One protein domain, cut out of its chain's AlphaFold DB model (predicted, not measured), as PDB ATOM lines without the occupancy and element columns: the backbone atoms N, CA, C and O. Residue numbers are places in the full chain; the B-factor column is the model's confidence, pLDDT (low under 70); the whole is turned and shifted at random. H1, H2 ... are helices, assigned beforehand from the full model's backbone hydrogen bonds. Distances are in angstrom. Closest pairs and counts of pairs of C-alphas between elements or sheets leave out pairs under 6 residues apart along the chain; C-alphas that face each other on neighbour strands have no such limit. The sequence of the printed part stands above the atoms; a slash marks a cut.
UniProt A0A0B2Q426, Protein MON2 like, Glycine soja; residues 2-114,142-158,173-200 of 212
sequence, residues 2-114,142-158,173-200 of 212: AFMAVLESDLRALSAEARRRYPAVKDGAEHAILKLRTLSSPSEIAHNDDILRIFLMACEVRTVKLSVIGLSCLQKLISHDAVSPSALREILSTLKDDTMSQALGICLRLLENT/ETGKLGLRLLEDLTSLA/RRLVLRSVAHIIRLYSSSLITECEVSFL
ATOM      1  N   ALA A   2     210.611 291.098 311.271       80.94
ATOM      2  CA  ALA A   2     211.741 290.264 311.721       80.94
ATOM      3  C   ALA A   2     211.540 288.738 311.560       80.94
ATOM      4  O   ALA A   2     212.465 288.053 311.142       80.94
ATOM      5  N   PHE A   3     210.337 288.208 311.830       84.00
ATOM      6  CA  PHE A   3     210.059 286.765 311.743       84.00
ATOM      7  C   PHE A   3     210.319 286.177 310.345       84.00
ATOM      8  O   PHE A   3     211.020 285.179 310.224       84.00
ATOM      9  N   MET A   4     209.826 286.835 309.292       86.81
ATOM     10  CA  MET A   4     209.997 286.378 307.905       86.81
ATOM     11  C   MET A   4     211.475 286.324 307.496       86.81
ATOM     12  O   MET A   4     211.902 285.377 306.844       86.81
ATOM     13  N   ALA A   5     212.276 287.306 307.927       88.44
ATOM     14  CA  ALA A   5     213.712 287.336 307.655       88.44
ATOM     15  C   ALA A   5     214.469 286.216 308.392       88.44
ATOM     16  O   ALA A   5     215.367 285.596 307.824       88.44
ATOM     17  N   VAL A   6     214.086 285.929 309.641       89.00
ATOM     18  CA  VAL A   6     214.646 284.808 310.412       89.00
ATOM     19  C   VAL A   6     214.284 283.473 309.758       89.00
ATOM     20  O   VAL A   6     215.162 282.636 309.572       89.00
ATOM     21  N   LEU A   7     213.029 283.307 309.334       89.12
ATOM     22  CA  LEU A   7     212.554 282.103 308.655       89.12
ATOM     23  C   LEU A   7     213.277 281.871 307.314       89.12
ATOM     24  O   LEU A   7     213.689 280.749 307.025       89.12
ATOM     25  N   GLU A   8     213.505 282.925 306.522       91.56
ATOM     26  CA  GLU A   8     214.321 282.829 305.301       91.56
ATOM     27  C   GLU A   8     215.762 282.403 305.626       91.56
ATOM     28  O   GLU A   8     216.335 281.563 304.929       91.56
ATOM     29  N   SER A   9     216.354 282.956 306.689       92.38
ATOM     30  CA  SER A   9     217.699 282.580 307.135       92.38
ATOM     31  C   SER A   9     217.777 281.106 307.544       92.38
ATOM     32  O   SER A   9     218.731 280.422 307.170       92.38
ATOM     33  N   ASP A  10     216.778 280.599 308.269       90.62
ATOM     34  CA  ASP A  10     216.714 279.194 308.680       90.62
ATOM     35  C   ASP A  10     216.579 278.259 307.466       90.62
ATOM     36  O   ASP A  10     217.288 277.257 307.382       90.62
ATOM     37  N   LEU A  11     215.747 278.609 306.475       93.00
ATOM     38  CA  LEU A  11     215.629 277.844 305.226       93.00
ATOM     39  C   LEU A  11     216.936 277.828 304.423       93.00
ATOM     40  O   LEU A  11     217.306 276.800 303.855       93.00
ATOM     41  N   ARG A  12     217.673 278.945 304.393       93.62
ATOM     42  CA  ARG A  12     218.998 278.998 303.755       93.62
ATOM     43  C   ARG A  12     220.005 278.108 304.477       93.62
ATOM     44  O   ARG A  12     220.766 277.405 303.813       93.62
ATOM     45  N   ALA A  13     220.005 278.119 305.809       92.69
ATOM     46  CA  ALA A  13     220.850 277.233 306.605       92.69
ATOM     47  C   ALA A  13     220.494 275.760 306.352       92.69
ATOM     48  O   ALA A  13     221.386 274.938 306.145       92.69
ATOM     49  N   LEU A  14     219.197 275.448 306.280       91.19
ATOM     50  CA  LEU A  14     218.698 274.108 305.995       91.19
ATOM     51  C   LEU A  14     219.138 273.613 304.610       91.19
ATOM     52  O   LEU A  14     219.679 272.516 304.493       91.19
ATOM     53  N   SER A  15     218.975 274.442 303.574       94.06
ATOM     54  CA  SER A  15     219.453 274.142 302.220       94.06
ATOM     55  C   SER A  15     220.968 273.905 302.199       94.06
ATOM     56  O   SER A  15     221.444 272.904 301.653       94.06
ATOM     57  N   ALA A  16     221.743 274.774 302.858       92.19
ATOM     58  CA  ALA A  16     223.196 274.661 302.908       92.19
ATOM     59  C   ALA A  16     223.675 273.375 303.603       92.19
ATOM     60  O   ALA A  16     224.634 272.757 303.135       92.19
ATOM     61  N   GLU A  17     223.007 272.960 304.680       90.56
ATOM     62  CA  GLU A  17     223.311 271.718 305.397       90.56
ATOM     63  C   GLU A  17     222.893 270.481 304.576       90.56
ATOM     64  O   GLU A  17     223.639 269.504 304.481       90.56
ATOM     65  N   ALA A  18     221.744 270.540 303.897       91.12
ATOM     66  CA  ALA A  18     221.208 269.441 303.097       91.12
ATOM     67  C   ALA A  18     221.975 269.196 301.785       91.12
ATOM     68  O   ALA A  18     222.020 268.064 301.295       91.12
ATOM     69  N   ARG A  19     222.624 270.227 301.223       90.75
ATOM     70  CA  ARG A  19     223.148 270.245 299.841       90.75
ATOM     71  C   ARG A  19     224.027 269.061 299.432       90.75
ATOM     72  O   ARG A  19     224.109 268.743 298.253       90.75
ATOM     73  N   ARG A  20     224.746 268.451 300.380       86.12
ATOM     74  CA  ARG A  20     225.724 267.387 300.096       86.12
ATOM     75  C   ARG A  20     225.124 265.991 300.065       86.12
ATOM     76  O   ARG A  20     225.657 265.135 299.369       86.12
ATOM     77  N   ARG A  21     224.096 265.738 300.874       87.75
ATOM     78  CA  ARG A  21     223.599 264.375 301.131       87.75
ATOM     79  C   ARG A  21     222.095 264.229 300.915       87.75
ATOM     80  O   ARG A  21     221.634 263.110 300.731       87.75
ATOM     81  N   TYR A  22     221.354 265.335 300.899       90.25
ATOM     82  CA  TYR A  22     219.893 265.351 300.884       90.25
ATOM     83  C   TYR A  22     219.372 266.366 299.852       90.25
ATOM     84  O   TYR A  22     218.818 267.402 300.228       90.25
ATOM     85  N   PRO A  23     219.547 266.101 298.540       89.75
ATOM     86  CA  PRO A  23     219.141 267.032 297.483       89.75
ATOM     87  C   PRO A  23     217.644 267.367 297.533       89.75
ATOM     88  O   PRO A  23     217.291 268.528 297.381       89.75
ATOM     89  N   ALA A  24     216.778 266.409 297.885       89.69
ATOM     90  CA  ALA A  24     215.342 266.654 298.040       89.69
ATOM     91  C   ALA A  24     215.014 267.701 299.125       89.69
ATOM     92  O   ALA A  24     214.152 268.552 298.924       89.69
ATOM     93  N   VAL A  25     215.729 267.682 300.260       91.12
ATOM     94  CA  VAL A  25     215.560 268.689 301.325       91.12
ATOM     95  C   VAL A  25     216.145 270.037 300.896       91.12
ATOM     96  O   VAL A  25     215.572 271.081 301.191       91.12
ATOM     97  N   LYS A  26     217.256 270.037 300.148       93.88
ATOM     98  CA  LYS A  26     217.827 271.263 299.570       93.88
ATOM     99  C   LYS A  26     216.840 271.940 298.611       93.88
ATOM    100  O   LYS A  26     216.556 273.124 298.776       93.88
ATOM    101  N   ASP A  27     216.312 271.193 297.645       93.25
ATOM    102  CA  ASP A  27     215.399 271.713 296.622       93.25
ATOM    103  C   ASP A  27     214.076 272.174 297.242       93.25
ATOM    104  O   ASP A  27     213.585 273.259 296.929       93.25
ATOM    105  N   GLY A  28     213.537 271.405 298.194       92.56
ATOM    106  CA  GLY A  28     212.354 271.810 298.949       92.56
ATOM    107  C   GLY A  28     212.572 273.104 299.741       92.56
ATOM    108  O   GLY A  28     211.692 273.964 299.758       92.56
ATOM    109  N   ALA A  29     213.756 273.296 300.336       93.44
ATOM    110  CA  ALA A  29     214.089 274.520 301.064       93.44
ATOM    111  C   ALA A  29     214.247 275.728 300.126       93.44
ATOM    112  O   ALA A  29     213.745 276.809 300.428       93.44
ATOM    113  N   GLU A  30     214.886 275.558 298.966       94.31
ATOM    114  CA  GLU A  30     214.996 276.609 297.944       94.31
ATOM    115  C   GLU A  30     213.620 277.018 297.401       94.31
ATOM    116  O   GLU A  30     213.322 278.211 297.296       94.31
ATOM    117  N   HIS A  31     212.747 276.044 297.138       93.44
ATOM    118  CA  HIS A  31     211.375 276.304 296.718       93.44
ATOM    119  C   HIS A  31     210.568 277.023 297.812       93.44
ATOM    120  O   HIS A  31     209.863 277.996 297.530       93.44
ATOM    121  N   ALA A  32     210.717 276.611 299.073       91.94
ATOM    122  CA  ALA A  32     210.082 277.272 300.209       91.94
ATOM    123  C   ALA A  32     210.546 278.730 300.369       91.94
ATOM    124  O   ALA A  32     209.720 279.583 300.676       91.94
ATOM    125  N   ILE A  33     211.819 279.054 300.102       93.25
ATOM    126  CA  ILE A  33     212.323 280.443 300.121       93.25
ATOM    127  C   ILE A  33     211.628 281.295 299.057       93.25
ATOM    128  O   ILE A  33     211.213 282.418 299.341       93.25
ATOM    129  N   LEU A  34     211.491 280.776 297.832       91.75
ATOM    130  CA  LEU A  34     210.797 281.493 296.759       91.75
ATOM    131  C   LEU A  34     209.336 281.750 297.133       91.75
ATOM    132  O   LEU A  34     208.854 282.869 296.973       91.75
ATOM    133  N   LYS A  35     208.669 280.740 297.700       90.44
ATOM    134  CA  LYS A  35     207.288 280.847 298.178       90.44
ATOM    135  C   LYS A  35     207.166 281.827 299.345       90.44
ATOM    136  O   LYS A  35     206.251 282.637 299.371       90.44
ATOM    137  N   LEU A  36     208.118 281.828 300.275       90.25
ATOM    138  CA  LEU A  36     208.122 282.728 301.428       90.25
ATOM    139  C   LEU A  36     208.171 284.203 301.009       90.25
ATOM    140  O   LEU A  36     207.514 285.030 301.628       90.25
ATOM    141  N   ARG A  37     208.896 284.529 299.931       89.44
ATOM    142  CA  ARG A  37     208.976 285.898 299.393       89.44
ATOM    143  C   ARG A  37     207.663 286.410 298.810       89.44
ATOM    144  O   ARG A  37     207.512 287.619 298.667       89.44
ATOM    145  N   THR A  38     206.738 285.516 298.462       89.19
ATOM    146  CA  THR A  38     205.404 285.902 297.985       89.19
ATOM    147  C   THR A  38     204.404 286.093 299.123       89.19
ATOM    148  O   THR A  38     203.325 286.618 298.878       89.19
ATOM    149  N   LEU A  39     204.743 285.677 300.351       87.00
ATOM    150  CA  LEU A  39     203.878 285.793 301.526       87.00
ATOM    151  C   LEU A  39     204.246 287.037 302.335       87.00
ATOM    152  O   LEU A  39     205.425 287.347 302.517       87.00
ATOM    153  N   SER A  40     203.244 287.734 302.867       82.62
ATOM    154  CA  SER A  40     203.459 288.975 303.631       82.62
ATOM    155  C   SER A  40     203.216 288.812 305.133       82.62
ATOM    156  O   SER A  40     203.663 289.644 305.928       82.62
ATOM    157  N   SER A  41     202.536 287.737 305.541       83.75
ATOM    158  CA  SER A  41     202.109 287.515 306.922       83.75
ATOM    159  C   SER A  41     202.296 286.063 307.403       83.75
ATOM    160  O   SER A  41     202.238 285.124 306.608       83.75
ATOM    161  N   PRO A  42     202.487 285.844 308.721       82.06
ATOM    162  CA  PRO A  42     202.556 284.504 309.315       82.06
ATOM    163  C   PRO A  42     201.255 283.706 309.157       82.06
ATOM    164  O   PRO A  42     201.290 282.482 309.072       82.06
ATOM    165  N   SER A  43     200.113 284.387 309.056       83.56
ATOM    166  CA  SER A  43     198.821 283.746 308.814       83.56
ATOM    167  C   SER A  43     198.771 283.065 307.446       83.56
ATOM    168  O   SER A  43     198.238 281.967 307.340       83.56
ATOM    169  N   GLU A  44     199.365 283.653 306.404       84.69
ATOM    170  CA  GLU A  44     199.455 283.010 305.085       84.69
ATOM    171  C   GLU A  44     200.354 281.765 305.110       84.69
ATOM    172  O   GLU A  44     200.073 280.793 304.412       84.69
ATOM    173  N   ILE A  45     201.396 281.764 305.952       85.00
ATOM    174  CA  ILE A  45     202.247 280.585 306.174       85.00
ATOM    175  C   ILE A  45     201.441 279.457 306.823       85.00
ATOM    176  O   ILE A  45     201.568 278.312 306.404       85.00
ATOM    177  N   ALA A  46     200.572 279.771 307.788       81.19
ATOM    178  CA  ALA A  46     199.734 278.770 308.455       81.19
ATOM    179  C   ALA A  46     198.764 278.047 307.500       81.19
ATOM    180  O   ALA A  46     198.370 276.918 307.775       81.19
ATOM    181  N   HIS A  47     198.399 278.686 306.383       81.12
ATOM    182  CA  HIS A  47     197.576 278.093 305.322       81.12
ATOM    183  C   HIS A  47     198.413 277.376 304.250       81.12
ATOM    184  O   HIS A  47     197.867 276.879 303.266       81.12
ATOM    185  N   ASN A  48     199.741 277.355 304.399       82.88
ATOM    186  CA  ASN A  48     200.672 276.831 303.414       82.88
ATOM    187  C   ASN A  48     201.529 275.708 304.007       82.88
ATOM    188  O   ASN A  48     202.676 275.912 304.415       82.88
ATOM    189  N   ASP A  49     200.984 274.493 304.003       82.44
ATOM    190  CA  ASP A  49     201.638 273.327 304.608       82.44
ATOM    191  C   ASP A  49     202.987 272.967 303.959       82.44
ATOM    192  O   ASP A  49     203.793 272.275 304.572       82.44
ATOM    193  N   ASP A  50     203.291 273.448 302.749       85.38
ATOM    194  CA  ASP A  50     204.562 273.155 302.068       85.38
ATOM    195  C   ASP A  50     205.774 273.723 302.814       85.38
ATOM    196  O   ASP A  50     206.828 273.087 302.876       85.38
ATOM    197  N   ILE A  51     205.621 274.911 303.412       87.81
ATOM    198  CA  ILE A  51     206.675 275.535 304.224       87.81
ATOM    199  C   ILE A  51     206.874 274.743 305.514       87.81
ATOM    200  O   ILE A  51     207.986 274.644 306.012       87.81
ATOM    201  N   LEU A  52     205.819 274.152 306.064       87.38
ATOM    202  CA  LEU A  52     205.922 273.341 307.269       87.38
ATOM    203  C   LEU A  52     206.533 271.964 306.972       87.38
ATOM    204  O   LEU A  52     207.424 271.511 307.694       87.38
ATOM    205  N   ARG A  53     206.125 271.340 305.861       88.12
ATOM    206  CA  ARG A  53     206.619 270.030 305.419       88.12
ATOM    207  C   ARG A  53     208.123 269.993 305.228       88.12
ATOM    208  O   ARG A  53     208.718 268.972 305.547       88.12
ATOM    209  N   ILE A  54     208.764 271.067 304.758       91.06
ATOM    210  CA  ILE A  54     210.220 271.021 304.563       91.06
ATOM    211  C   ILE A  54     210.985 270.878 305.883       91.06
ATOM    212  O   ILE A  54     211.996 270.178 305.939       91.06
ATOM    213  N   PHE A  55     210.483 271.486 306.961       88.81
ATOM    214  CA  PHE A  55     211.077 271.335 308.288       88.81
ATOM    215  C   PHE A  55     210.782 269.960 308.883       88.81
ATOM    216  O   PHE A  55     211.663 269.388 309.517       88.81
ATOM    217  N   LEU A  56     209.595 269.399 308.634       86.38
ATOM    218  CA  LEU A  56     209.282 268.022 309.021       86.38
ATOM    219  C   LEU A  56     210.166 267.012 308.281       86.38
ATOM    220  O   LEU A  56     210.815 266.195 308.925       86.38
ATOM    221  N   MET A  57     210.305 267.142 306.959       85.62
ATOM    222  CA  MET A  57     211.223 266.327 306.157       85.62
ATOM    223  C   MET A  57     212.670 266.428 306.656       85.62
ATOM    224  O   MET A  57     213.396 265.438 306.686       85.62
ATOM    225  N   ALA A  58     213.113 267.621 307.062       85.88
ATOM    226  CA  ALA A  58     214.436 267.802 307.650       85.88
ATOM    227  C   ALA A  58     214.607 267.048 308.976       85.88
ATOM    228  O   ALA A  58     215.680 266.489 309.215       85.88
ATOM    229  N   CYS A  59     213.567 267.008 309.815       82.06
ATOM    230  CA  CYS A  59     213.557 266.205 311.035       82.06
ATOM    231  C   CYS A  59     213.608 264.701 310.718       82.06
ATOM    232  O   CYS A  59     214.414 263.984 311.307       82.06
ATOM    233  N   GLU A  60     212.852 264.238 309.717       82.94
ATOM    234  CA  GLU A  60     212.783 262.826 309.302       82.94
ATOM    235  C   GLU A  60     214.093 262.263 308.739       82.94
ATOM    236  O   GLU A  60     214.336 261.057 308.811       82.94
ATOM    237  N   VAL A  61     214.974 263.116 308.213       79.38
ATOM    238  CA  VAL A  61     216.309 262.708 307.750       79.38
ATOM    239  C   VAL A  61     217.188 262.181 308.903       79.38
ATOM    240  O   VAL A  61     218.196 261.514 308.649       79.38
ATOM    241  N   ARG A  62     216.802 262.416 310.169       69.81
ATOM    242  CA  ARG A  62     217.446 261.872 311.384       69.81
ATOM    243  C   ARG A  62     218.932 262.218 311.508       69.81
ATOM    244  O   ARG A  62     219.705 261.482 312.122       69.81
ATOM    245  N   THR A  63     219.359 263.351 310.947       77.56
ATOM    246  CA  THR A  63     220.696 263.893 311.228       77.56
ATOM    247  C   THR A  63     220.600 264.991 312.265       77.56
ATOM    248  O   THR A  63     219.750 265.869 312.173       77.56
ATOM    249  N   VAL A  64     221.536 264.987 313.213       75.94
ATOM    250  CA  VAL A  64     221.552 265.941 314.327       75.94
ATOM    251  C   VAL A  64     221.428 267.391 313.858       75.94
ATOM    252  O   VAL A  64     220.620 268.147 314.388       75.94
ATOM    253  N   LYS A  65     222.196 267.788 312.839       78.06
ATOM    254  CA  LYS A  65     222.219 269.176 312.363       78.06
ATOM    255  C   LYS A  65     220.927 269.586 311.655       78.06
ATOM    256  O   LYS A  65     220.396 270.647 311.973       78.06
ATOM    257  N   LEU A  66     220.398 268.758 310.746       82.00
ATOM    258  CA  LEU A  66     219.145 269.075 310.047       82.00
ATOM    259  C   LEU A  66     217.952 269.065 310.998       82.00
ATOM    260  O   LEU A  66     217.152 269.996 310.951       82.00
ATOM    261  N   SER A  67     217.879 268.087 311.905       81.81
ATOM    262  CA  SER A  67     216.830 268.038 312.921       81.81
ATOM    263  C   SER A  67     216.903 269.267 313.831       81.81
ATOM    264  O   SER A  67     215.882 269.897 314.059       81.81
ATOM    265  N   VAL A  68     218.081 269.707 314.294       80.75
ATOM    266  CA  VAL A  68     218.186 270.929 315.126       80.75
ATOM    267  C   VAL A  68     217.717 272.183 314.382       80.75
ATOM    268  O   VAL A  68     216.974 272.980 314.959       80.75
ATOM    269  N   ILE A  69     218.108 272.360 313.116       85.31
ATOM    270  CA  ILE A  69     217.664 273.503 312.298       85.31
ATOM    271  C   ILE A  69     216.142 273.449 312.094       85.31
ATOM    272  O   ILE A  69     215.455 274.442 312.343       85.31
ATOM    273  N   GLY A  70     215.608 272.285 311.706       86.50
ATOM    274  CA  GLY A  70     214.175 272.067 311.498       86.50
ATOM    275  C   GLY A  70     213.357 272.333 312.760       86.50
ATOM    276  O   GLY A  70     212.426 273.134 312.745       86.50
ATOM    277  N   LEU A  71     213.766 271.754 313.886       83.50
ATOM    278  CA  LEU A  71     213.131 271.923 315.190       83.50
ATOM    279  C   LEU A  71     213.172 273.369 315.689       83.50
ATOM    280  O   LEU A  71     212.158 273.879 316.161       83.50
ATOM    281  N   SER A  72     214.311 274.054 315.554       83.75
ATOM    282  CA  SER A  72     214.419 275.472 315.915       83.75
ATOM    283  C   SER A  72     213.443 276.325 315.108       83.75
ATOM    284  O   SER A  72     212.822 277.243 315.647       83.75
ATOM    285  N   CYS A  73     213.267 276.005 313.827       88.06
ATOM    286  CA  CYS A  73     212.322 276.701 312.975       88.06
ATOM    287  C   CYS A  73     210.862 276.409 313.353       88.06
ATOM    288  O   CYS A  73     210.069 277.337 313.517       88.06
ATOM    289  N   LEU A  74     210.517 275.139 313.590       87.56
ATOM    290  CA  LEU A  74     209.192 274.745 314.077       87.56
ATOM    291  C   LEU A  74     208.850 275.464 315.387       87.56
ATOM    292  O   LEU A  74     207.741 275.971 315.539       87.56
ATOM    293  N   GLN A  75     209.814 275.609 316.300       81.62
ATOM    294  CA  GLN A  75     209.628 276.375 317.531       81.62
ATOM    295  C   GLN A  75     209.207 277.826 317.251       81.62
ATOM    296  O   GLN A  75     208.278 278.337 317.881       81.62
ATOM    297  N   LYS A  76     209.869 278.495 316.298       85.69
ATOM    298  CA  LYS A  76     209.570 279.883 315.912       85.69
ATOM    299  C   LYS A  76     208.206 279.988 315.227       85.69
ATOM    300  O   LYS A  76     207.440 280.881 315.573       85.69
ATOM    301  N   LEU A  77     207.886 279.063 314.318       85.06
ATOM    302  CA  LEU A  77     206.591 278.992 313.632       85.06
ATOM    303  C   LEU A  77     205.434 278.853 314.633       85.06
ATOM    304  O   LEU A  77     204.465 279.606 314.566       85.06
ATOM    305  N   ILE A  78     205.563 277.948 315.607       84.31
ATOM    306  CA  ILE A  78     204.547 277.739 316.650       84.31
ATOM    307  C   ILE A  78     204.418 278.975 317.548       84.31
ATOM    308  O   ILE A  78     203.304 279.357 317.902       84.31
ATOM    309  N   SER A  79     205.544 279.608 317.897       82.06
ATOM    310  CA  SER A  79     205.579 280.801 318.760       82.06
ATOM    311  C   SER A  79     204.966 282.044 318.108       82.06
ATOM    312  O   SER A  79     204.566 282.959 318.819       82.06
ATOM    313  N   HIS A  80     204.917 282.091 316.775       83.31
ATOM    314  CA  HIS A  80     204.342 283.189 315.989       83.31
ATOM    315  C   HIS A  80     202.951 282.869 315.418       83.31
ATOM    316  O   HIS A  80     202.496 283.558 314.506       83.31
ATOM    317  N   ASP A  81     202.295 281.819 315.917       79.75
ATOM    318  CA  ASP A  81     200.975 281.365 315.463       79.75
ATOM    319  C   ASP A  81     200.880 281.055 313.956       79.75
ATOM    320  O   ASP A  81     199.803 281.030 313.369       79.75
ATOM    321  N   ALA A  82     202.014 280.726 313.332       82.56
ATOM    322  CA  ALA A  82     202.133 280.427 311.906       82.56
ATOM    323  C   ALA A  82     201.902 278.936 311.578       82.56
ATOM    324  O   ALA A  82     202.418 278.427 310.584       82.56
ATOM    325  N   VAL A  83     201.174 278.213 312.437       82.94
ATOM    326  CA  VAL A  83     200.943 276.762 312.335       82.94
ATOM    327  C   VAL A  83     199.488 276.446 312.658       82.94
ATOM    328  O   VAL A  83     198.966 276.901 313.680       82.94
ATOM    329  N   SER A  84     198.857 275.643 311.801       79.06
ATOM    330  CA  SER A  84     197.497 275.145 312.004       79.06
ATOM    331  C   SER A  84     197.444 274.087 313.125       79.06
ATOM    332  O   SER A  84     198.415 273.358 313.356       79.06
ATOM    333  N   PRO A  85     196.308 273.926 313.826       72.06
ATOM    334  CA  PRO A  85     196.178 272.929 314.894       72.06
ATOM    335  C   PRO A  85     196.362 271.485 314.397       72.06
ATOM    336  O   PRO A  85     196.813 270.620 315.150       72.06
ATOM    337  N   SER A  86     196.062 271.221 313.122       77.50
ATOM    338  CA  SER A  86     196.343 269.941 312.463       77.50
ATOM    339  C   SER A  86     197.838 269.684 312.319       77.50
ATOM    340  O   SER A  86     198.302 268.606 312.686       77.50
ATOM    341  N   ALA A  87     198.596 270.690 311.893       79.38
ATOM    342  CA  ALA A  87     200.042 270.590 311.755       79.38
ATOM    343  C   ALA A  87     200.759 270.446 313.111       79.38
ATOM    344  O   ALA A  87     201.781 269.772 313.197       79.38
ATOM    345  N   LEU A  88     200.210 270.990 314.204       77.31
ATOM    346  CA  LEU A  88     200.761 270.763 315.549       77.31
ATOM    347  C   LEU A  88     200.729 269.276 315.958       77.31
ATOM    348  O   LEU A  88     201.652 268.806 316.625       77.31
ATOM    349  N   ARG A  89     199.692 268.526 315.553       78.12
ATOM    350  CA  ARG A  89     199.610 267.072 315.789       78.12
ATOM    351  C   ARG A  89     200.635 266.306 314.959       78.12
ATOM    352  O   ARG A  89     201.247 265.375 315.471       78.12
ATOM    353  N   GLU A  90     200.839 266.723 313.715       80.81
ATOM    354  CA  GLU A  90     201.846 266.146 312.822       80.81
ATOM    355  C   GLU A  90     203.260 266.357 313.380       80.81
ATOM    356  O   GLU A  90     203.990 265.387 313.569       80.81
ATOM    357  N   ILE A  91     203.589 267.589 313.798       81.62
ATOM    358  CA  ILE A  91     204.847 267.910 314.487       81.62
ATOM    359  C   ILE A  91     205.031 266.999 315.702       81.62
ATOM    360  O   ILE A  91     206.079 266.381 315.850       81.62
ATOM    361  N   LEU A  92     204.018 266.871 316.565       75.25
ATOM    362  CA  LEU A  92     204.102 266.016 317.750       75.25
ATOM    363  C   LEU A  92     204.407 264.553 317.400       75.25
ATOM    364  O   LEU A  92     205.197 263.915 318.098       75.25
ATOM    365  N   SER A  93     203.797 264.033 316.332       77.94
ATOM    366  CA  SER A  93     204.041 262.672 315.851       77.94
ATOM    367  C   SER A  93     205.498 262.497 315.429       77.94
ATOM    368  O   SER A  93     206.169 261.599 315.935       77.94
ATOM    369  N   THR A  94     206.023 263.406 314.603       78.69
ATOM    370  CA  THR A  94     207.428 263.382 314.170       78.69
ATOM    371  C   THR A  94     208.387 263.464 315.363       78.69
ATOM    372  O   THR A  94     209.338 262.689 315.454       78.69
ATOM    373  N   LEU A  95     208.104 264.331 316.347       73.06
ATOM    374  CA  LEU A  95     208.912 264.453 317.572       73.06
ATOM    375  C   LEU A  95     208.902 263.178 318.419       73.06
ATOM    376  O   LEU A  95     209.907 262.850 319.059       73.06
ATOM    377  N   LYS A  96     207.765 262.476 318.473       70.94
ATOM    378  CA  LYS A  96     207.634 261.218 319.211       70.94
ATOM    379  C   LYS A  96     208.525 260.144 318.592       70.94
ATOM    380  O   LYS A  96     209.254 259.480 319.330       70.94
ATOM    381  N   ASP A  97     208.523 260.036 317.266       70.31
ATOM    382  CA  ASP A  97     209.392 259.111 316.537       70.31
ATOM    383  C   ASP A  97     210.878 259.460 316.711       70.31
ATOM    384  O   ASP A  97     211.687 258.570 316.985       70.31
ATOM    385  N   ASP A  98     211.240 260.746 316.659       65.06
ATOM    386  CA  ASP A  98     212.610 261.211 316.916       65.06
ATOM    387  C   ASP A  98     213.073 260.888 318.343       65.06
ATOM    388  O   ASP A  98     214.183 260.393 318.554       65.06
ATOM    389  N   THR A  99     212.217 261.120 319.343       63.59
ATOM    390  CA  THR A  99     212.559 260.865 320.750       63.59
ATOM    391  C   THR A  99     212.683 259.366 321.024       63.59
ATOM    392  O   THR A  99     213.602 258.951 321.729       63.59
ATOM    393  N   MET A 100     211.812 258.534 320.440       58.72
ATOM    394  CA  MET A 100     211.907 257.072 320.537       58.72
ATOM    395  C   MET A 100     213.163 256.538 319.846       58.72
ATOM    396  O   MET A 100     213.889 255.732 320.429       58.72
ATOM    397  N   SER A 101     213.466 257.022 318.639       62.09
ATOM    398  CA  SER A 101     214.665 256.624 317.898       62.09
ATOM    399  C   SER A 101     215.948 257.040 318.627       62.09
ATOM    400  O   SER A 101     216.885 256.246 318.725       62.09
ATOM    401  N   GLN A 102     215.977 258.231 319.231       59.91
ATOM    402  CA  GLN A 102     217.101 258.674 320.056       59.91
ATOM    403  C   GLN A 102     217.228 257.932 321.379       59.91
ATOM    404  O   GLN A 102     218.345 257.598 321.764       59.91
ATOM    405  N   ALA A 103     216.126 257.668 322.084       54.84
ATOM    406  CA  ALA A 103     216.160 256.877 323.309       54.84
ATOM    407  C   ALA A 103     216.749 255.489 323.022       54.84
ATOM    408  O   ALA A 103     217.635 255.037 323.745       54.84
ATOM    409  N   LEU A 104     216.353 254.867 321.905       54.19
ATOM    410  CA  LEU A 104     216.953 253.626 321.418       54.19
ATOM    411  C   LEU A 104     218.433 253.797 321.053       54.19
ATOM    412  O   LEU A 104     219.236 252.957 321.441       54.19
ATOM    413  N   GLY A 105     218.819 254.881 320.374       57.88
ATOM    414  CA  GLY A 105     220.213 255.167 320.017       57.88
ATOM    415  C   GLY A 105     221.127 255.431 321.221       57.88
ATOM    416  O   GLY A 105     222.272 254.991 321.240       57.88
ATOM    417  N   ILE A 106     220.632 256.109 322.258       55.16
ATOM    418  CA  ILE A 106     221.340 256.288 323.533       55.16
ATOM    419  C   ILE A 106     221.462 254.938 324.248       55.16
ATOM    420  O   ILE A 106     222.554 254.600 324.691       55.16
ATOM    421  N   CYS A 107     220.391 254.141 324.311       46.97
ATOM    422  CA  CYS A 107     220.431 252.798 324.897       46.97
ATOM    423  C   CYS A 107     221.407 251.865 324.163       46.97
ATOM    424  O   CYS A 107     222.165 251.152 324.814       46.97
ATOM    425  N   LEU A 108     221.438 251.904 322.826       50.59
ATOM    426  CA  LEU A 108     222.394 251.161 322.002       50.59
ATOM    427  C   LEU A 108     223.827 251.616 322.262       50.59
ATOM    428  O   LEU A 108     224.668 250.778 322.567       50.59
ATOM    429  N   ARG A 109     224.096 252.929 322.237       51.72
ATOM    430  CA  ARG A 109     225.429 253.467 322.549       51.72
ATOM    431  C   ARG A 109     225.874 253.108 323.964       51.72
ATOM    432  O   ARG A 109     227.039 252.793 324.153       51.72
ATOM    433  N   LEU A 110     224.979 253.106 324.953       50.59
ATOM    434  CA  LEU A 110     225.298 252.673 326.318       50.59
ATOM    435  C   LEU A 110     225.606 251.171 326.387       50.59
ATOM    436  O   LEU A 110     226.594 250.799 327.013       50.59
ATOM    437  N   LEU A 111     224.824 250.324 325.711       43.69
ATOM    438  CA  LEU A 111     225.093 248.882 325.617       43.69
ATOM    439  C   LEU A 111     226.435 248.592 324.925       43.69
ATOM    440  O   LEU A 111     227.208 247.749 325.384       43.69
ATOM    441  N   GLU A 112     226.745 249.319 323.856       49.78
ATOM    442  CA  GLU A 112     227.987 249.184 323.094       49.78
ATOM    443  C   GLU A 112     229.206 249.653 323.909       49.78
ATOM    444  O   GLU A 112     230.234 248.973 323.940       49.78
ATOM    445  N   ASN A 113     229.054 250.730 324.686       43.09
ATOM    446  CA  ASN A 113     230.086 251.228 325.598       43.09
ATOM    447  C   ASN A 113     230.324 250.276 326.791       43.09
ATOM    448  O   ASN A 113     231.459 250.110 327.236       43.09
ATOM    449  N   THR A 114     229.289 249.568 327.267       44.09
ATOM    450  CA  THR A 114     229.455 248.516 328.292       44.09
ATOM    451  C   THR A 114     230.086 247.230 327.758       44.09
ATOM    452  O   THR A 114     230.725 246.518 328.523       44.09
ATOM    453  N   GLU A 142     221.427 261.612 333.147       56.28
ATOM    454  CA  GLU A 142     220.396 262.604 333.520       56.28
ATOM    455  C   GLU A 142     219.579 263.058 332.294       56.28
ATOM    456  O   GLU A 142     218.356 263.169 332.328       56.28
ATOM    457  N   THR A 143     220.258 263.164 331.155       51.31
ATOM    458  CA  THR A 143     219.687 263.392 329.830       51.31
ATOM    459  C   THR A 143     218.719 262.285 329.370       51.31
ATOM    460  O   THR A 143     217.631 262.585 328.878       51.31
ATOM    461  N   GLY A 144     219.073 261.008 329.547       55.50
ATOM    462  CA  GLY A 144     218.215 259.861 329.226       55.50
ATOM    463  C   GLY A 144     216.981 259.754 330.128       55.50
ATOM    464  O   GLY A 144     215.896 259.437 329.642       55.50
ATOM    465  N   LYS A 145     217.106 260.094 331.419       61.28
ATOM    466  CA  LYS A 145     215.965 260.166 332.351       61.28
ATOM    467  C   LYS A 145     214.974 261.253 331.939       61.28
ATOM    468  O   LYS A 145     213.768 261.012 331.927       61.28
ATOM    469  N   LEU A 146     215.481 262.426 331.556       59.47
ATOM    470  CA  LEU A 146     214.645 263.510 331.050       59.47
ATOM    471  C   LEU A 146     213.956 263.130 329.731       59.47
ATOM    472  O   LEU A 146     212.769 263.397 329.577       59.47
ATOM    473  N   GLY A 147     214.659 262.458 328.809       62.62
ATOM    474  CA  GLY A 147     214.074 261.953 327.559       62.62
ATOM    475  C   GLY A 147     212.940 260.946 327.785       62.62
ATOM    476  O   GLY A 147     211.889 261.053 327.156       62.62
ATOM    477  N   LEU A 148     213.111 260.020 328.733       60.53
ATOM    478  CA  LEU A 148     212.069 259.068 329.141       60.53
ATOM    479  C   LEU A 148     210.861 259.751 329.781       60.53
ATOM    480  O   LEU A 148     209.733 259.419 329.433       60.53
ATOM    481  N   ARG A 149     211.084 260.731 330.665       65.88
ATOM    482  CA  ARG A 149     209.998 261.515 331.270       65.88
ATOM    483  C   ARG A 149     209.186 262.252 330.208       65.88
ATOM    484  O   ARG A 149     207.966 262.290 330.283       65.88
ATOM    485  N   LEU A 150     209.862 262.794 329.198       65.12
ATOM    486  CA  LEU A 150     209.217 263.479 328.084       65.12
ATOM    487  C   LEU A 150     208.412 262.512 327.209       65.12
ATOM    488  O   LEU A 150     207.295 262.828 326.819       65.12
ATOM    489  N   LEU A 151     208.936 261.312 326.946       62.97
ATOM    490  CA  LEU A 151     208.195 260.249 326.260       62.97
ATOM    491  C   LEU A 151     206.951 259.811 327.030       62.97
ATOM    492  O   LEU A 151     205.915 259.555 326.413       62.97
ATOM    493  N   GLU A 152     207.050 259.730 328.353       68.25
ATOM    494  CA  GLU A 152     205.937 259.408 329.240       68.25
ATOM    495  C   GLU A 152     204.883 260.521 329.202       68.25
ATOM    496  O   GLU A 152     203.730 260.229 328.904       68.25
ATOM    497  N   ASP A 153     205.277 261.794 329.332       68.00
ATOM    498  CA  ASP A 153     204.373 262.949 329.209       68.00
ATOM    499  C   ASP A 153     203.669 262.984 327.832       68.00
ATOM    500  O   ASP A 153     202.459 263.207 327.746       68.00
ATOM    501  N   LEU A 154     204.399 262.707 326.745       63.34
ATOM    502  CA  LEU A 154     203.854 262.640 325.383       63.34
ATOM    503  C   LEU A 154     202.898 261.455 325.184       63.34
ATOM    504  O   LEU A 154     201.882 261.583 324.500       63.34
ATOM    505  N   THR A 155     203.213 260.297 325.765       66.19
ATOM    506  CA  THR A 155     202.405 259.074 325.642       66.19
ATOM    507  C   THR A 155     201.157 259.143 326.515       66.19
ATOM    508  O   THR A 155     200.077 258.792 326.046       66.19
ATOM    509  N   SER A 156     201.272 259.657 327.741       65.75
ATOM    510  CA  SER A 156     200.142 259.917 328.634       65.75
ATOM    511  C   SER A 156     199.166 260.921 328.033       65.75
ATOM    512  O   SER A 156     197.960 260.734 328.163       65.75
ATOM    513  N   LEU A 157     199.652 261.942 327.318       59.50
ATOM    514  CA  LEU A 157     198.765 262.890 326.649       59.50
ATOM    515  C   LEU A 157     198.147 262.333 325.360       59.50
ATOM    516  O   LEU A 157     196.988 262.611 325.080       59.50
ATOM    517  N   ALA A 158     198.875 261.510 324.599       52.69
ATOM    518  CA  ALA A 158     198.303 260.801 323.453       52.69
ATOM    519  C   ALA A 158     197.232 259.771 323.873       52.69
ATOM    520  O   ALA A 158     196.279 259.545 323.134       52.69
ATOM    521  N   ARG A 173     200.219 274.013 322.345       65.50
ATOM    522  CA  ARG A 173     201.373 274.787 321.840       65.50
ATOM    523  C   ARG A 173     202.522 274.825 322.848       65.50
ATOM    524  O   ARG A 173     203.664 274.568 322.476       65.50
ATOM    525  N   ARG A 174     202.236 275.091 324.131       68.94
ATOM    526  CA  ARG A 174     203.255 275.081 325.201       68.94
ATOM    527  C   ARG A 174     203.953 273.734 325.328       68.94
ATOM    528  O   ARG A 174     205.165 273.705 325.529       68.94
ATOM    529  N   LEU A 175     203.211 272.638 325.207       64.50
ATOM    530  CA  LEU A 175     203.789 271.305 325.243       64.50
ATOM    531  C   LEU A 175     204.707 271.067 324.048       64.50
ATOM    532  O   LEU A 175     205.854 270.692 324.260       64.50
ATOM    533  N   VAL A 176     204.244 271.325 322.820       67.81
ATOM    534  CA  VAL A 176     205.072 271.143 321.618       67.81
ATOM    535  C   VAL A 176     206.336 271.998 321.719       67.81
ATOM    536  O   VAL A 176     207.432 271.486 321.520       67.81
ATOM    537  N   LEU A 177     206.222 273.263 322.134       70.62
ATOM    538  CA  LEU A 177     207.374 274.138 322.368       70.62
ATOM    539  C   LEU A 177     208.339 273.574 323.420       70.62
ATOM    540  O   LEU A 177     209.553 273.621 323.223       70.62
ATOM    541  N   ARG A 178     207.824 273.018 324.525       69.38
ATOM    542  CA  ARG A 178     208.636 272.401 325.585       69.38
ATOM    543  C   ARG A 178     209.344 271.138 325.090       69.38
ATOM    544  O   ARG A 178     210.527 270.969 325.377       69.38
ATOM    545  N   SER A 179     208.656 270.302 324.317       65.94
ATOM    546  CA  SER A 179     209.215 269.101 323.690       65.94
ATOM    547  C   SER A 179     210.315 269.460 322.695       65.94
ATOM    548  O   SER A 179     211.430 268.955 322.805       65.94
ATOM    549  N   VAL A 180     210.048 270.399 321.785       71.88
ATOM    550  CA  VAL A 180     211.015 270.894 320.795       71.88
ATOM    551  C   VAL A 180     212.252 271.480 321.478       71.88
ATOM    552  O   VAL A 180     213.372 271.098 321.148       71.88
ATOM    553  N   ALA A 181     212.078 272.342 322.486       71.12
ATOM    554  CA  ALA A 181     213.194 272.929 323.228       71.12
ATOM    555  C   ALA A 181     214.049 271.866 323.938       71.12
ATOM    556  O   ALA A 181     215.278 271.964 323.971       71.12
ATOM    557  N   HIS A 182     213.412 270.835 324.493       67.31
ATOM    558  CA  HIS A 182     214.124 269.746 325.146       67.31
ATOM    559  C   HIS A 182     214.889 268.875 324.152       67.31
ATOM    560  O   HIS A 182     216.031 268.515 324.419       67.31
ATOM    561  N   ILE A 183     214.302 268.576 322.993       69.75
ATOM    562  CA  ILE A 183     214.969 267.817 321.935       69.75
ATOM    563  C   ILE A 183     216.166 268.613 321.397       69.75
ATOM    564  O   ILE A 183     217.258 268.064 321.279       69.75
ATOM    565  N   ILE A 184     216.032 269.926 321.186       72.88
ATOM    566  CA  ILE A 184     217.166 270.793 320.818       72.88
ATOM    567  C   ILE A 184     218.273 270.738 321.887       72.88
ATOM    568  O   ILE A 184     219.453 270.614 321.546       72.88
ATOM    569  N   ARG A 185     217.924 270.773 323.184       70.62
ATOM    570  CA  ARG A 185     218.900 270.599 324.277       70.62
ATOM    571  C   ARG A 185     219.536 269.211 324.279       70.62
ATOM    572  O   ARG A 185     220.740 269.119 324.473       70.62
ATOM    573  N   LEU A 186     218.765 268.155 324.041       65.94
ATOM    574  CA  LEU A 186     219.233 266.771 323.958       65.94
ATOM    575  C   LEU A 186     220.249 266.594 322.822       65.94
ATOM    576  O   LEU A 186     221.315 266.010 323.027       65.94
ATOM    577  N   TYR A 187     219.955 267.161 321.651       67.81
ATOM    578  CA  TYR A 187     220.873 267.198 320.517       67.81
ATOM    579  C   TYR A 187     222.123 268.025 320.821       67.81
ATOM    580  O   TYR A 187     223.224 267.591 320.499       67.81
ATOM    581  N   SER A 188     221.981 269.169 321.493       64.62
ATOM    582  CA  SER A 188     223.124 269.994 321.912       64.62
ATOM    583  C   SER A 188     224.027 269.256 322.909       64.62
ATOM    584  O   SER A 188     225.244 269.283 322.768       64.62
ATOM    585  N   SER A 189     223.448 268.528 323.868       58.84
ATOM    586  CA  SER A 189     224.187 267.674 324.805       58.84
ATOM    587  C   SER A 189     224.850 266.482 324.106       58.84
ATOM    588  O   SER A 189     225.979 266.134 324.439       58.84
ATOM    589  N   SER A 190     224.188 265.884 323.108       51.91
ATOM    590  CA  SER A 190     224.761 264.803 322.291       51.91
ATOM    591  C   SER A 190     225.914 265.290 321.403       51.91
ATOM    592  O   SER A 190     226.907 264.584 321.248       51.91
ATOM    593  N   LEU A 191     225.832 266.513 320.860       49.31
ATOM    594  CA  LEU A 191     226.922 267.143 320.104       49.31
ATOM    595  C   LEU A 191     228.156 267.393 320.974       49.31
ATOM    596  O   LEU A 191     229.273 267.228 320.491       49.31
ATOM    597  N   ILE A 192     227.967 267.746 322.249       43.66
ATOM    598  CA  ILE A 192     229.070 267.898 323.209       43.66
ATOM    599  C   ILE A 192     229.722 266.538 323.483       43.66
ATOM    600  O   ILE A 192     230.944 266.444 323.434       43.66
ATOM    601  N   THR A 193     228.941 265.467 323.670       41.12
ATOM    602  CA  THR A 193     229.514 264.123 323.860       41.12
ATOM    603  C   THR A 193     230.231 263.600 322.617       41.12
ATOM    604  O   THR A 193     231.242 262.926 322.751       41.12
ATOM    605  N   GLU A 194     229.775 263.931 321.405       35.97
ATOM    606  CA  GLU A 194     230.476 263.530 320.173       35.97
ATOM    607  C   GLU A 194     231.729 264.386 319.923       35.97
ATOM    608  O   GLU A 194     232.710 263.874 319.386       35.97
ATOM    609  N   CYS A 195     231.744 265.657 320.351       30.81
ATOM    610  CA  CYS A 195     232.957 266.483 320.347       30.81
ATOM    611  C   CYS A 195     233.987 265.988 321.370       30.81
ATOM    612  O   CYS A 195     235.162 265.934 321.032       30.81
ATOM    613  N   GLU A 196     233.565 265.569 322.567       30.73
ATOM    614  CA  GLU A 196     234.454 264.974 323.578       30.73
ATOM    615  C   GLU A 196     234.991 263.606 323.127       30.73
ATOM    616  O   GLU A 196     236.182 263.342 323.262       30.73
ATOM    617  N   VAL A 197     234.166 262.762 322.495       35.38
ATOM    618  CA  VAL A 197     234.613 261.471 321.933       35.38
ATOM    619  C   VAL A 197     235.522 261.668 320.710       35.38
ATOM    620  O   VAL A 197     236.496 260.937 320.553       35.38
ATOM    621  N   SER A 198     235.280 262.697 319.887       31.62
ATOM    622  CA  SER A 198     236.184 263.072 318.785       31.62
ATOM    623  C   SER A 198     237.499 263.692 319.278       31.62
ATOM    624  O   SER A 198     238.506 263.607 318.581       31.62
ATOM    625  N   PHE A 199     237.517 264.304 320.468       30.12
ATOM    626  CA  PHE A 199     238.743 264.797 321.108       30.12
ATOM    627  C   PHE A 199     239.503 263.697 321.870       30.12
ATOM    628  O   PHE A 199     240.717 263.810 322.035       30.12
ATOM    629  N   LEU A 200     238.823 262.625 322.299       31.83
ATOM    630  CA  LEU A 200     239.428 261.492 323.013       31.83
ATOM    631  C   LEU A 200     239.911 260.355 322.088       31.83
ATOM    632  O   LEU A 200     240.619 259.460 322.542       31.83
TER     633      LEU A 200
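What this domain is: This is residues 2 to 114, 142 to 158 and 173 to 200 of the 212 residues of the protein "Protein MON2 like" of Glycine soja (UniProt A0A0B2Q426). Seven helices stand side by side in an up-and-down bundle: H1, H2, H4 and H5 make a ring of four, and H6, H7 and H8 make a triangle packed on it through H4 and H5. The short H3 lies in the turn between H2 and H4, and the last residues of the two longest helices, 108 to 114 of H6 and 192 to 200 of H8, stick out as free arms. The printed part has 158 residues with eight named helices, H1 to H8 in chain order, and no named strand; its class is all helix. It is compact, with a radius of gyration of the C-alphas of 16.2 A and spans of 54 by 38 by 24 A.

Where its parts are: H1, residues 2 to 18, begins at C-alpha 2 at (211.741, 290.264, 311.721) and is 24.4 A long. H2 is residues 23 to 36, H3 residues 42 to 46 and H4 residues 49 to 60. H5, residues 64 to 79, measures 22.3 A. H6, residues 85 to 114, measures 43.4 A and begins at (196.178, 272.929, 314.894). H7, residues 142 to 158, measures 24.3 A. H8, residues 173 to 200, measures 40.3 A and ends at C-alpha 200 at (239.428, 261.492, 323.013).

How they stand to each other: H1 and H2 form a helical hairpin and touch, with the C-alphas of Ser 15 and Lys 26 closest at 4.2 A. H2 touches H4 at a shallow tilt of 29 degrees, opposite ways, closest at Ala 32 and Ile 51, 5.5 A between C-alphas. H3 touches no helix. H4 and H5 form a second hairpin at 36 degrees, only just steep; their closest C-alphas, Cys 59 and Ser 67, are 4.2 A apart. H5 touches H1, closest at C-alphas 69 and 14, 6.4 A, and H8, closest at C-alphas 68 and 184, 5.8 A. H6 touches H4 with residues 87 to 98 alone, at 9 degrees, the same way; the closest C-alphas, Leu 56 and Ile 91, are 7.0 A apart. H6 touches H8 with residues 88 to 99 alone, closest at C-alphas 92 and 176, 6.5 A. H7 touches H6, closest at C-alphas 144 and 103, 6.9 A, and H8, closest at C-alphas 143 and 186, 6.8 A. H1 and H7 are apart. Every O i to N i+4 pair is within hydrogen-bond range in H1, H2, H3, H5, H7 and H8; H4 has 7 of 8 and H6 25 of 26.

The domain as a whole: The C-alphas farthest apart, Ser 40 and Thr 114, are 54.0 A apart. Residues 115 to 141 and 159 to 172 are not printed; the gaps are 17.5 A and 14.4 A between C-alphas. The links printed whole are tight. Mean pLDDT of the printed part is 74.1, and 58 residues are under 70, among them residues 98 to 114, 142 to 158 and 186 to 200.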